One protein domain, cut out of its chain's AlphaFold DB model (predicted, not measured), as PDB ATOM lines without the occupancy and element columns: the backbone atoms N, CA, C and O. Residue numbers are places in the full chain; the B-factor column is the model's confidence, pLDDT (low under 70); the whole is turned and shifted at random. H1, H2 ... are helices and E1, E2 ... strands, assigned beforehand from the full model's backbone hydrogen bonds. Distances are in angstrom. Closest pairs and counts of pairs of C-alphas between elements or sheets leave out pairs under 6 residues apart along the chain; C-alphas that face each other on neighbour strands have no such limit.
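What this domain is: This is residues 83 to 149 of the 149 residues of an uncharacterized protein of marine bacterium AO1-C (UniProt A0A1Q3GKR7). A long two-stranded hairpin, E1 and E2, with the short strand E3 beside E1, makes a small sheet; helix H3 packs across one face of it, and the short helices H1 and H2 lie beyond H3, away from the hairpin's turn. The printed part has 67 residues, with three named helices and three named strands in the order H1 H2 E1 E2 H3 E3. The sheet, ordered E2 E1 E3, is mixed, and the class is mixed, helices and strands. The whole is compact, with a radius of gyration of the C-alphas of 11.5 A and spans of 33 by 25 by 22 A.

How they stand to each other: E1, residues 100 to 107, and E2, residues 110 to 117, form an antiparallel hairpin at 155 degrees, with N 103 and O 114 2.9 A apart, within hydrogen-bond range. E3, residues 145 to 148, is parallel to E1 at 30 degrees, with N 102 and O 145 within hydrogen-bond range at 2.8 A. H3, residues 129 to 141, is on one face, giving two layers, a helix layer on a sheet; its height over the sheet is 9.0 A. It lies over E2 and, only just, with 3 C-alphas, over E1, and runs across the strands, at 69 degrees to E2 on the local plane. The closest C-alphas of H3 and E2 are those of Val 136 and Tyr 113, 7.0 A apart. H2, residues 91 to 94, only just touches H3, with 3 pairs of C-alphas within 8 A, through residues 138 to 139 of H3 alone; the closest C-alphas, of Trp 93 and Met 139, are 5.2 A apart. H1, residues 83 to 88, is close to H3 but not clearly touching, the closest C-alphas, of Val 85 and Ile 131, being 7.9 A apart. In H1 and H3 every O i to N i+4 pair is within hydrogen-bond range; H2 is too short for such a pair.

Where its parts are: E1 is 22.2 A long, E2 23.2 A, H3 18.1 A and E3 10.2 A. H1 begins at C-alpha 83, (-23.778, -4.664, 0.551), and E3 ends at C-alpha 148, (-32.214, 11.692, -22.883).

The domain as a whole: The C-alphas of Glu 95 and Tyr 108, 34.0 A apart, are the two farthest apart. The printed part has no cut, and the link from E2 to H3, 11 residues, is long. The pLDDT is under 70 at residue 88, residues 116 to 129 and residue 149.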
ATOM      1  N   ALA A  83     -23.971  -3.222   0.435       77.88
ATOM      2  CA  ALA A  83     -23.778  -4.664   0.551       77.88
ATOM      3  C   ALA A  83     -25.056  -5.430   0.190       77.88
ATOM      4  O   ALA A  83     -24.999  -6.440  -0.512       77.88
ATOM      5  N   TYR A  84     -26.213  -4.924   0.624       72.69
ATOM      6  CA  TYR A  84     -27.503  -5.466   0.221       72.69
ATOM      7  C   TYR A  84     -27.690  -5.420  -1.295       72.69
ATOM      8  O   TYR A  84     -28.159  -6.387  -1.899       72.69
ATOM      9  N   VAL A  85     -27.315  -4.296  -1.901       71.88
ATOM     10  CA  VAL A  85     -27.539  -4.020  -3.317       71.88
ATOM     11  C   VAL A  85     -26.648  -4.875  -4.208       71.88
ATOM     12  O   VAL A  85     -27.141  -5.512  -5.135       71.88
ATOM     13  N   GLU A  86     -25.372  -5.002  -3.855       77.00
ATOM     14  CA  GLU A  86     -24.433  -5.928  -4.498       77.00
ATOM     15  C   GLU A  86     -24.913  -7.386  -4.419       77.00
ATOM     16  O   GLU A  86     -24.774  -8.145  -5.374       77.00
ATOM     17  N   ALA A  87     -25.526  -7.795  -3.305       71.25
ATOM     18  CA  ALA A  87     -25.996  -9.169  -3.134       71.25
ATOM     19  C   ALA A  87     -27.306  -9.485  -3.879       71.25
ATOM     20  O   ALA A  87     -27.574 -10.654  -4.152       71.25
ATOM     21  N   ASN A  88     -28.144  -8.481  -4.165       65.44
ATOM     22  CA  ASN A  88     -29.528  -8.710  -4.611       65.44
ATOM     23  C   ASN A  88     -29.911  -8.050  -5.941       65.44
ATOM     24  O   ASN A  88     -30.963  -8.399  -6.476       65.44
ATOM     25  N   PHE A  89     -29.109  -7.106  -6.436       70.19
ATOM     26  CA  PHE A  89     -29.396  -6.327  -7.646       70.19
ATOM     27  C   PHE A  89     -28.191  -6.219  -8.589       70.19
ATOM     28  O   PHE A  89     -28.267  -5.529  -9.603       70.19
ATOM     29  N   SER A  90     -27.069  -6.878  -8.280       73.62
ATOM     30  CA  SER A  90     -25.868  -6.825  -9.123       73.62
ATOM     31  C   SER A  90     -26.045  -7.452 -10.494       73.62
ATOM     32  O   SER A  90     -25.352  -7.063 -11.434       73.62
ATOM     33  N   ASP A  91     -27.032  -8.330 -10.648       70.31
ATOM     34  CA  ASP A  91     -27.448  -8.857 -11.940       70.31
ATOM     35  C   ASP A  91     -27.780  -7.729 -12.933       70.31
ATOM     36  O   ASP A  91     -27.478  -7.872 -14.116       70.31
ATOM     37  N   MET A  92     -28.277  -6.576 -12.464       72.69
ATOM     38  CA  MET A  92     -28.597  -5.405 -13.295       72.69
ATOM     39  C   MET A  92     -27.403  -4.843 -14.079       72.69
ATOM     40  O   MET A  92     -27.607  -4.271 -15.147       72.69
ATOM     41  N   TRP A  93     -26.170  -4.984 -13.579       84.62
ATOM     42  CA  TRP A  93     -24.957  -4.511 -14.266       84.62
ATOM     43  C   TRP A  93     -23.936  -5.617 -14.556       84.62
ATOM     44  O   TRP A  93     -23.020  -5.392 -15.340       84.62
ATOM     45  N   GLN A  94     -24.063  -6.804 -13.960       82.00
ATOM     46  CA  GLN A  94     -23.129  -7.913 -14.190       82.00
ATOM     47  C   GLN A  94     -23.608  -8.898 -15.260       82.00
ATOM     48  O   GLN A  94     -22.792  -9.395 -16.033       82.00
ATOM     49  N   GLU A  95     -24.909  -9.188 -15.313       75.88
ATOM     50  CA  GLU A  95     -25.446 -10.286 -16.133       75.88
ATOM     51  C   GLU A  95     -26.503  -9.809 -17.131       75.88
ATOM     52  O   GLU A  95     -26.576 -10.299 -18.254       75.88
ATOM     53  N   ASN A  96     -27.301  -8.821 -16.731       78.38
ATOM     54  CA  ASN A  96     -28.505  -8.394 -17.426       78.38
ATOM     55  C   ASN A  96     -28.424  -6.946 -17.921       78.38
ATOM     56  O   ASN A  96     -29.464  -6.380 -18.230       78.38
ATOM     57  N   ALA A  97     -27.235  -6.338 -18.013       84.75
ATOM     58  CA  ALA A  97     -27.063  -4.924 -18.378       84.75
ATOM     59  C   ALA A  97     -27.824  -4.526 -19.660       84.75
ATOM     60  O   ALA A  97     -28.489  -3.490 -19.695       84.75
ATOM     61  N   ASP A  98     -27.823  -5.397 -20.674       85.88
ATOM     62  CA  ASP A  98     -28.525  -5.174 -21.944       85.88
ATOM     63  C   ASP A  98     -30.051  -5.107 -21.806       85.88
ATOM     64  O   ASP A  98     -30.718  -4.528 -22.665       85.88
ATOM     65  N   ASN A  99     -30.605  -5.654 -20.719       76.81
ATOM     66  CA  ASN A  99     -32.029  -5.618 -20.407       76.81
ATOM     67  C   ASN A  99     -32.454  -4.302 -19.751       76.81
ATOM     68  O   ASN A  99     -33.642  -4.154 -19.473       76.81
ATOM     69  N   TYR A 100     -31.541  -3.356 -19.506       79.00
ATOM     70  CA  TYR A 100     -31.843  -2.076 -18.869       79.00
ATOM     71  C   TYR A 100     -31.472  -0.879 -19.747       79.00
ATOM     72  O   TYR A 100     -30.637  -0.968 -20.644       79.00
ATOM     73  N   TYR A 101     -32.106   0.257 -19.470       83.06
ATOM     74  CA  TYR A 101     -31.682   1.576 -19.926       83.06
ATOM     75  C   TYR A 101     -31.832   2.589 -18.786       83.06
ATOM     76  O   TYR A 101     -32.650   2.415 -17.878       83.06
ATOM     77  N   LEU A 102     -31.036   3.649 -18.841       85.31
ATOM     78  CA  LEU A 102     -31.123   4.796 -17.949       85.31
ATOM     79  C   LEU A 102     -31.826   5.939 -18.685       85.31
ATOM     80  O   LEU A 102     -31.404   6.320 -19.770       85.31
ATOM     81  N   GLU A 103     -32.878   6.506 -18.103       85.62
ATOM     82  CA  GLU A 103     -33.443   7.777 -18.569       85.62
ATOM     83  C   GLU A 103     -32.763   8.910 -17.803       85.62
ATOM     84  O   GLU A 103     -32.853   8.973 -16.575       85.62
ATOM     85  N   LYS A 104     -32.072   9.788 -18.525       88.06
ATOM     86  CA  LYS A 104     -31.411  10.968 -17.980       88.06
ATOM     87  C   LYS A 104     -32.379  12.146 -18.005       88.06
ATOM     88  O   LYS A 104     -32.847  12.539 -19.073       88.06
ATOM     89  N   GLY A 105     -32.639  12.722 -16.837       85.19
ATOM     90  CA  GLY A 105     -33.410  13.948 -16.679       85.19
ATOM     91  C   GLY A 105     -32.586  15.060 -16.035       85.19
ATOM     92  O   GLY A 105     -31.538  14.817 -15.436       85.19
ATOM     93  N   GLU A 106     -33.084  16.287 -16.148       85.25
ATOM     94  CA  GLU A 106     -32.534  17.455 -15.461       85.25
ATOM     95  C   GLU A 106     -33.644  18.117 -14.643       85.25
ATOM     96  O   GLU A 106     -34.744  18.366 -15.145       85.25
ATOM     97  N   MET A 107     -33.380  18.376 -13.366       75.94
ATOM     98  CA  MET A 107     -34.297  19.091 -12.486       75.94
ATOM     99  C   MET A 107     -33.500  20.107 -11.679       75.94
ATOM    100  O   MET A 107     -32.544  19.754 -11.003       75.94
ATOM    101  N   TYR A 108     -33.875  21.385 -11.768       77.81
ATOM    102  CA  TYR A 108     -33.194  22.480 -11.063       77.81
ATOM    103  C   TYR A 108     -31.674  22.587 -11.321       77.81
ATOM    104  O   TYR A 108     -30.957  23.162 -10.509       77.81
ATOM    105  N   GLY A 109     -31.196  22.099 -12.473       79.88
ATOM    106  CA  GLY A 109     -29.773  22.083 -12.840       79.88
ATOM    107  C   GLY A 109     -29.015  20.833 -12.385       79.88
ATOM    108  O   GLY A 109     -27.857  20.661 -12.766       79.88
ATOM    109  N   ASP A 110     -29.665  19.947 -11.627       77.88
ATOM    110  CA  ASP A 110     -29.113  18.659 -11.230       77.88
ATOM    111  C   ASP A 110     -29.548  17.569 -12.214       77.88
ATOM    112  O   ASP A 110     -30.713  17.479 -12.620       77.88
ATOM    113  N   VAL A 111     -28.590  16.731 -12.608       81.62
ATOM    114  CA  VAL A 111     -28.841  15.570 -13.464       81.62
ATOM    115  C   VAL A 111     -29.259  14.403 -12.584       81.62
ATOM    116  O   VAL A 111     -28.527  14.029 -11.672       81.62
ATOM    117  N   TYR A 112     -30.390  13.783 -12.907       81.56
ATOM    118  CA  TYR A 112     -30.842  12.552 -12.268       81.56
ATOM    119  C   TYR A 112     -31.035  11.452 -13.310       81.56
ATOM    120  O   TYR A 112     -31.287  11.718 -14.487       81.56
ATOM    121  N   TYR A 113     -30.921  10.201 -12.868       78.38
ATOM    122  CA  TYR A 113     -31.135   9.032 -13.712       78.38
ATOM    123  C   TYR A 113     -32.238   8.159 -13.128       78.38
ATOM    124  O   TYR A 113     -32.235   7.843 -11.942       78.38
ATOM    125  N   SER A 114     -33.170   7.751 -13.981       74.38
ATOM    126  CA  SER A 114     -34.183   6.746 -13.660       74.38
ATOM    127  C   SER A 114     -33.823   5.427 -14.341       74.38
ATOM    128  O   SER A 114     -33.446   5.419 -15.513       74.38
ATOM    129  N   ILE A 115     -33.928   4.309 -13.621       72.81
ATOM    130  CA  ILE A 115     -33.530   2.986 -14.121       72.81
ATOM    131  C   ILE A 115     -34.756   2.228 -14.641       72.81
ATOM    132  O   ILE A 115     -35.714   1.979 -13.903       72.81
ATOM    133  N   PHE A 116     -34.704   1.783 -15.894       67.62
ATOM    134  CA  PHE A 116     -35.793   1.057 -16.541       67.62
ATOM    135  C   PHE A 116     -35.317  -0.262 -17.145       67.62
ATOM    136  O   PHE A 116     -34.199  -0.364 -17.635       67.62
ATOM    137  N   MET A 117     -36.189  -1.273 -17.164       64.94
ATOM    138  CA  MET A 117     -35.978  -2.474 -17.980       64.94
ATOM    139  C   MET A 117     -36.473  -2.241 -19.410       64.94
ATOM    140  O   MET A 117     -37.478  -1.568 -19.614       64.94
ATOM    141  N   LYS A 118     -35.822  -2.830 -20.411       66.81
ATOM    142  CA  LYS A 118     -36.257  -2.827 -21.815       66.81
ATOM    143  C   LYS A 118     -37.425  -3.771 -22.059       66.81
ATOM    144  O   LYS A 118     -38.238  -3.505 -22.934       66.81
ATOM    145  N   GLU A 119     -37.593  -4.832 -21.280       55.88
ATOM    146  CA  GLU A 119     -38.788  -5.678 -21.353       55.88
ATOM    147  C   GLU A 119     -39.679  -5.473 -20.115       55.88
ATOM    148  O   GLU A 119     -39.166  -5.341 -19.004       55.88
ATOM    149  N   PRO A 120     -41.017  -5.386 -20.263       45.97
ATOM    150  CA  PRO A 120     -41.924  -5.235 -19.122       45.97
ATOM    151  C   PRO A 120     -41.783  -6.384 -18.113       45.97
ATOM    152  O   PRO A 120     -41.739  -7.543 -18.537       45.97
ATOM    153  N   PRO A 121     -41.873  -6.144 -16.789       41.00
ATOM    154  CA  PRO A 121     -42.495  -4.982 -16.140       41.00
ATOM    155  C   PRO A 121     -41.499  -3.867 -15.787       41.00
ATOM    156  O   PRO A 121     -40.593  -4.071 -14.989       41.00
ATOM    157  N   ARG A 122     -41.642  -2.679 -16.382       49.28
ATOM    158  CA  ARG A 122     -40.560  -1.678 -16.428       49.28
ATOM    159  C   ARG A 122     -40.597  -0.675 -15.271       49.28
ATOM    160  O   ARG A 122     -41.026   0.453 -15.485       49.28
ATOM    161  N   PHE A 123     -40.094  -1.048 -14.094       41.25
ATOM    162  CA  PHE A 123     -39.462  -0.075 -13.188       41.25
ATOM    163  C   PHE A 123     -38.656  -0.748 -12.066       41.25
ATOM    164  O   PHE A 123     -39.095  -1.747 -11.492       41.25
ATOM    165  N   CYS A 124     -37.502  -0.173 -11.722       46.53
ATOM    166  CA  CYS A 124     -36.799  -0.439 -10.470       46.53
ATOM    167  C   CYS A 124     -36.802   0.857  -9.647       46.53
ATOM    168  O   CYS A 124     -36.069   1.786  -9.973       46.53
ATOM    169  N   SER A 125     -37.652   0.926  -8.615       48.41
ATOM    170  CA  SER A 125     -37.642   2.047  -7.669       48.41
ATOM    171  C   SER A 125     -36.575   1.804  -6.620       48.41
ATOM    172  O   SER A 125     -36.637   0.806  -5.898       48.41
ATOM    173  N   ILE A 126     -35.612   2.711  -6.539       59.38
ATOM    174  CA  ILE A 126     -34.648   2.781  -5.449       59.38
ATOM    175  C   ILE A 126     -34.859   4.152  -4.811       59.38
ATOM    176  O   ILE A 126     -34.773   5.171  -5.484       59.38
ATOM    177  N   GLU A 127     -35.214   4.161  -3.533       55.75
ATOM    178  CA  GLU A 127     -35.721   5.360  -2.844       55.75
ATOM    179  C   GLU A 127     -34.628   6.114  -2.086       55.75
ATOM    180  O   GLU A 127     -34.801   7.274  -1.725       55.75
ATOM    181  N   ASP A 128     -33.492   5.456  -1.861       64.19
ATOM    182  CA  ASP A 128     -32.310   6.053  -1.253       64.19
ATOM    183  C   ASP A 128     -31.404   6.625  -2.353       64.19
ATOM    184  O   ASP A 128     -30.879   5.878  -3.180       64.19
ATOM    185  N   GLU A 129     -31.224   7.948  -2.354       66.88
ATOM    186  CA  GLU A 129     -30.428   8.681  -3.350       66.88
ATOM    187  C   GLU A 129     -28.983   8.166  -3.444       66.88
ATOM    188  O   GLU A 129     -28.464   7.994  -4.545       66.88
ATOM    189  N   LEU A 130     -28.346   7.822  -2.315       72.12
ATOM    190  CA  LEU A 130     -26.972   7.302  -2.321       72.12
ATOM    191  C   LEU A 130     -26.901   5.928  -2.992       72.12
ATOM    192  O   LEU A 130     -25.902   5.588  -3.629       72.12
ATOM    193  N   ILE A 131     -27.954   5.124  -2.837       73.94
ATOM    194  CA  ILE A 131     -28.054   3.817  -3.485       73.94
ATOM    195  C   ILE A 131     -28.378   3.961  -4.969       73.94
ATOM    196  O   ILE A 131     -27.778   3.243  -5.773       73.94
ATOM    197  N   VAL A 132     -29.264   4.887  -5.346       74.06
ATOM    198  CA  VAL A 132     -29.529   5.213  -6.756       74.06
ATOM    199  C   VAL A 132     -28.224   5.601  -7.440       74.06
ATOM    200  O   VAL A 132     -27.856   4.975  -8.431       74.06
ATOM    201  N   ASP A 133     -27.482   6.551  -6.872       80.94
ATOM    202  CA  ASP A 133     -26.209   7.023  -7.418       80.94
ATOM    203  C   ASP A 133     -25.196   5.889  -7.569       80.94
ATOM    204  O   ASP A 133     -24.504   5.779  -8.585       80.94
ATOM    205  N   TYR A 134     -25.119   5.010  -6.567       83.25
ATOM    206  CA  TYR A 134     -24.241   3.850  -6.602       83.25
ATOM    207  C   TYR A 134     -24.601   2.892  -7.748       83.25
ATOM    208  O   TYR A 134     -23.722   2.509  -8.526       83.25
ATOM    209  N   VAL A 135     -25.878   2.525  -7.887       80.75
ATOM    210  CA  VAL A 135     -26.345   1.606  -8.940       80.75
ATOM    211  C   VAL A 135     -26.189   2.235 -10.321       80.75
ATOM    212  O   VAL A 135     -25.651   1.598 -11.226       80.75
ATOM    213  N   VAL A 136     -26.577   3.501 -10.484       86.25
ATOM    214  CA  VAL A 136     -26.411   4.255 -11.734       86.25
ATOM    215  C   VAL A 136     -24.943   4.292 -12.140       86.25
ATOM    216  O   VAL A 136     -24.618   3.991 -13.288       86.25
ATOM    217  N   LYS A 137     -24.032   4.574 -11.200       92.50
ATOM    218  CA  LYS A 137     -22.593   4.540 -11.465       92.50
ATOM    219  C   LYS A 137     -22.145   3.169 -11.979       92.50
ATOM    220  O   LYS A 137     -21.425   3.113 -12.971       92.50
ATOM    221  N   LYS A 138     -22.589   2.073 -11.354       92.81
ATOM    222  CA  LYS A 138     -22.273   0.706 -11.804       92.81
ATOM    223  C   LYS A 138     -22.791   0.404 -13.205       92.81
ATOM    224  O   LYS A 138     -22.071  -0.178 -14.009       92.81
ATOM    225  N   MET A 139     -24.009   0.835 -13.515       89.06
ATOM    226  CA  MET A 139     -24.619   0.646 -14.832       89.06
ATOM    227  C   MET A 139     -23.905   1.462 -15.921       89.06
ATOM    228  O   MET A 139     -23.665   0.957 -17.015       89.06
ATOM    229  N   LEU A 140     -23.481   2.690 -15.609       93.06
ATOM    230  CA  LEU A 140     -22.664   3.507 -16.511       93.06
ATOM    231  C   LEU A 140     -21.266   2.905 -16.735       93.06
ATOM    232  O   LEU A 140     -20.780   2.917 -17.864       93.06
ATOM    233  N   GLU A 141     -20.632   2.343 -15.695       95.56
ATOM    234  CA  GLU A 141     -19.319   1.673 -15.784       95.56
ATOM    235  C   GLU A 141     -19.320   0.504 -16.786       95.56
ATOM    236  O   GLU A 141     -18.307   0.266 -17.447       95.56
ATOM    237  N   VAL A 142     -20.447  -0.201 -16.924       94.56
ATOM    238  CA  VAL A 142     -20.602  -1.333 -17.857       94.56
ATOM    239  C   VAL A 142     -21.248  -0.947 -19.191       94.56
ATOM    240  O   VAL A 142     -21.449  -1.806 -20.044       94.56
ATOM    241  N   GLY A 143     -21.541   0.340 -19.400       93.31
ATOM    242  CA  GLY A 143     -22.042   0.860 -20.672       93.31
ATOM    243  C   GLY A 143     -23.531   0.627 -20.929       93.31
ATOM    244  O   GLY A 143     -23.918   0.496 -22.090       93.31
ATOM    245  N   VAL A 144     -24.370   0.588 -19.886       91.00
ATOM    246  CA  VAL A 144     -25.833   0.565 -20.061       91.00
ATOM    247  C   VAL A 144     -26.290   1.770 -20.893       91.00
ATOM    248  O   VAL A 144     -25.806   2.890 -20.721       91.00
ATOM    249  N   GLU A 145     -27.238   1.528 -21.797       92.81
ATOM    250  CA  GLU A 145     -27.830   2.537 -22.676       92.81
ATOM    251  C   GLU A 145     -28.422   3.715 -21.887       92.81
ATOM    252  O   GLU A 145     -29.153   3.514 -20.917       92.81
ATOM    253  N   VAL A 146     -28.146   4.942 -22.337       92.25
ATOM    254  CA  VAL A 146     -28.698   6.176 -21.761       92.25
ATOM    255  C   VAL A 146     -29.600   6.853 -22.786       92.25
ATOM    256  O   VAL A 146     -29.178   7.118 -23.911       92.25
ATOM    257  N   ILE A 147     -30.827   7.161 -22.378       90.12
ATOM    258  CA  ILE A 147     -31.829   7.885 -23.160       90.12
ATOM    259  C   ILE A 147     -32.009   9.267 -22.528       90.12
ATOM    260  O   ILE A 147     -32.194   9.376 -21.318       90.12
ATOM    261  N   GLU A 148     -31.940  10.323 -23.335       85.94
ATOM    262  CA  GLU A 148     -32.214  11.692 -22.883       85.94
ATOM    263  C   GLU A 148     -33.712  12.001 -22.984       85.94
ATOM    264  O   GLU A 148     -34.365  11.601 -23.952       85.94
ATOM    265  N   LYS A 149     -34.241  12.686 -21.967       65.69
ATOM    266  CA  LYS A 149     -35.638  13.123 -21.898       65.69
ATOM    267  C   LYS A 149     -35.849  14.511 -22.493       65.69
ATOM    268  O   LYS A 149     -34.994  15.390 -22.249       65.69
TER     269      LYS A 149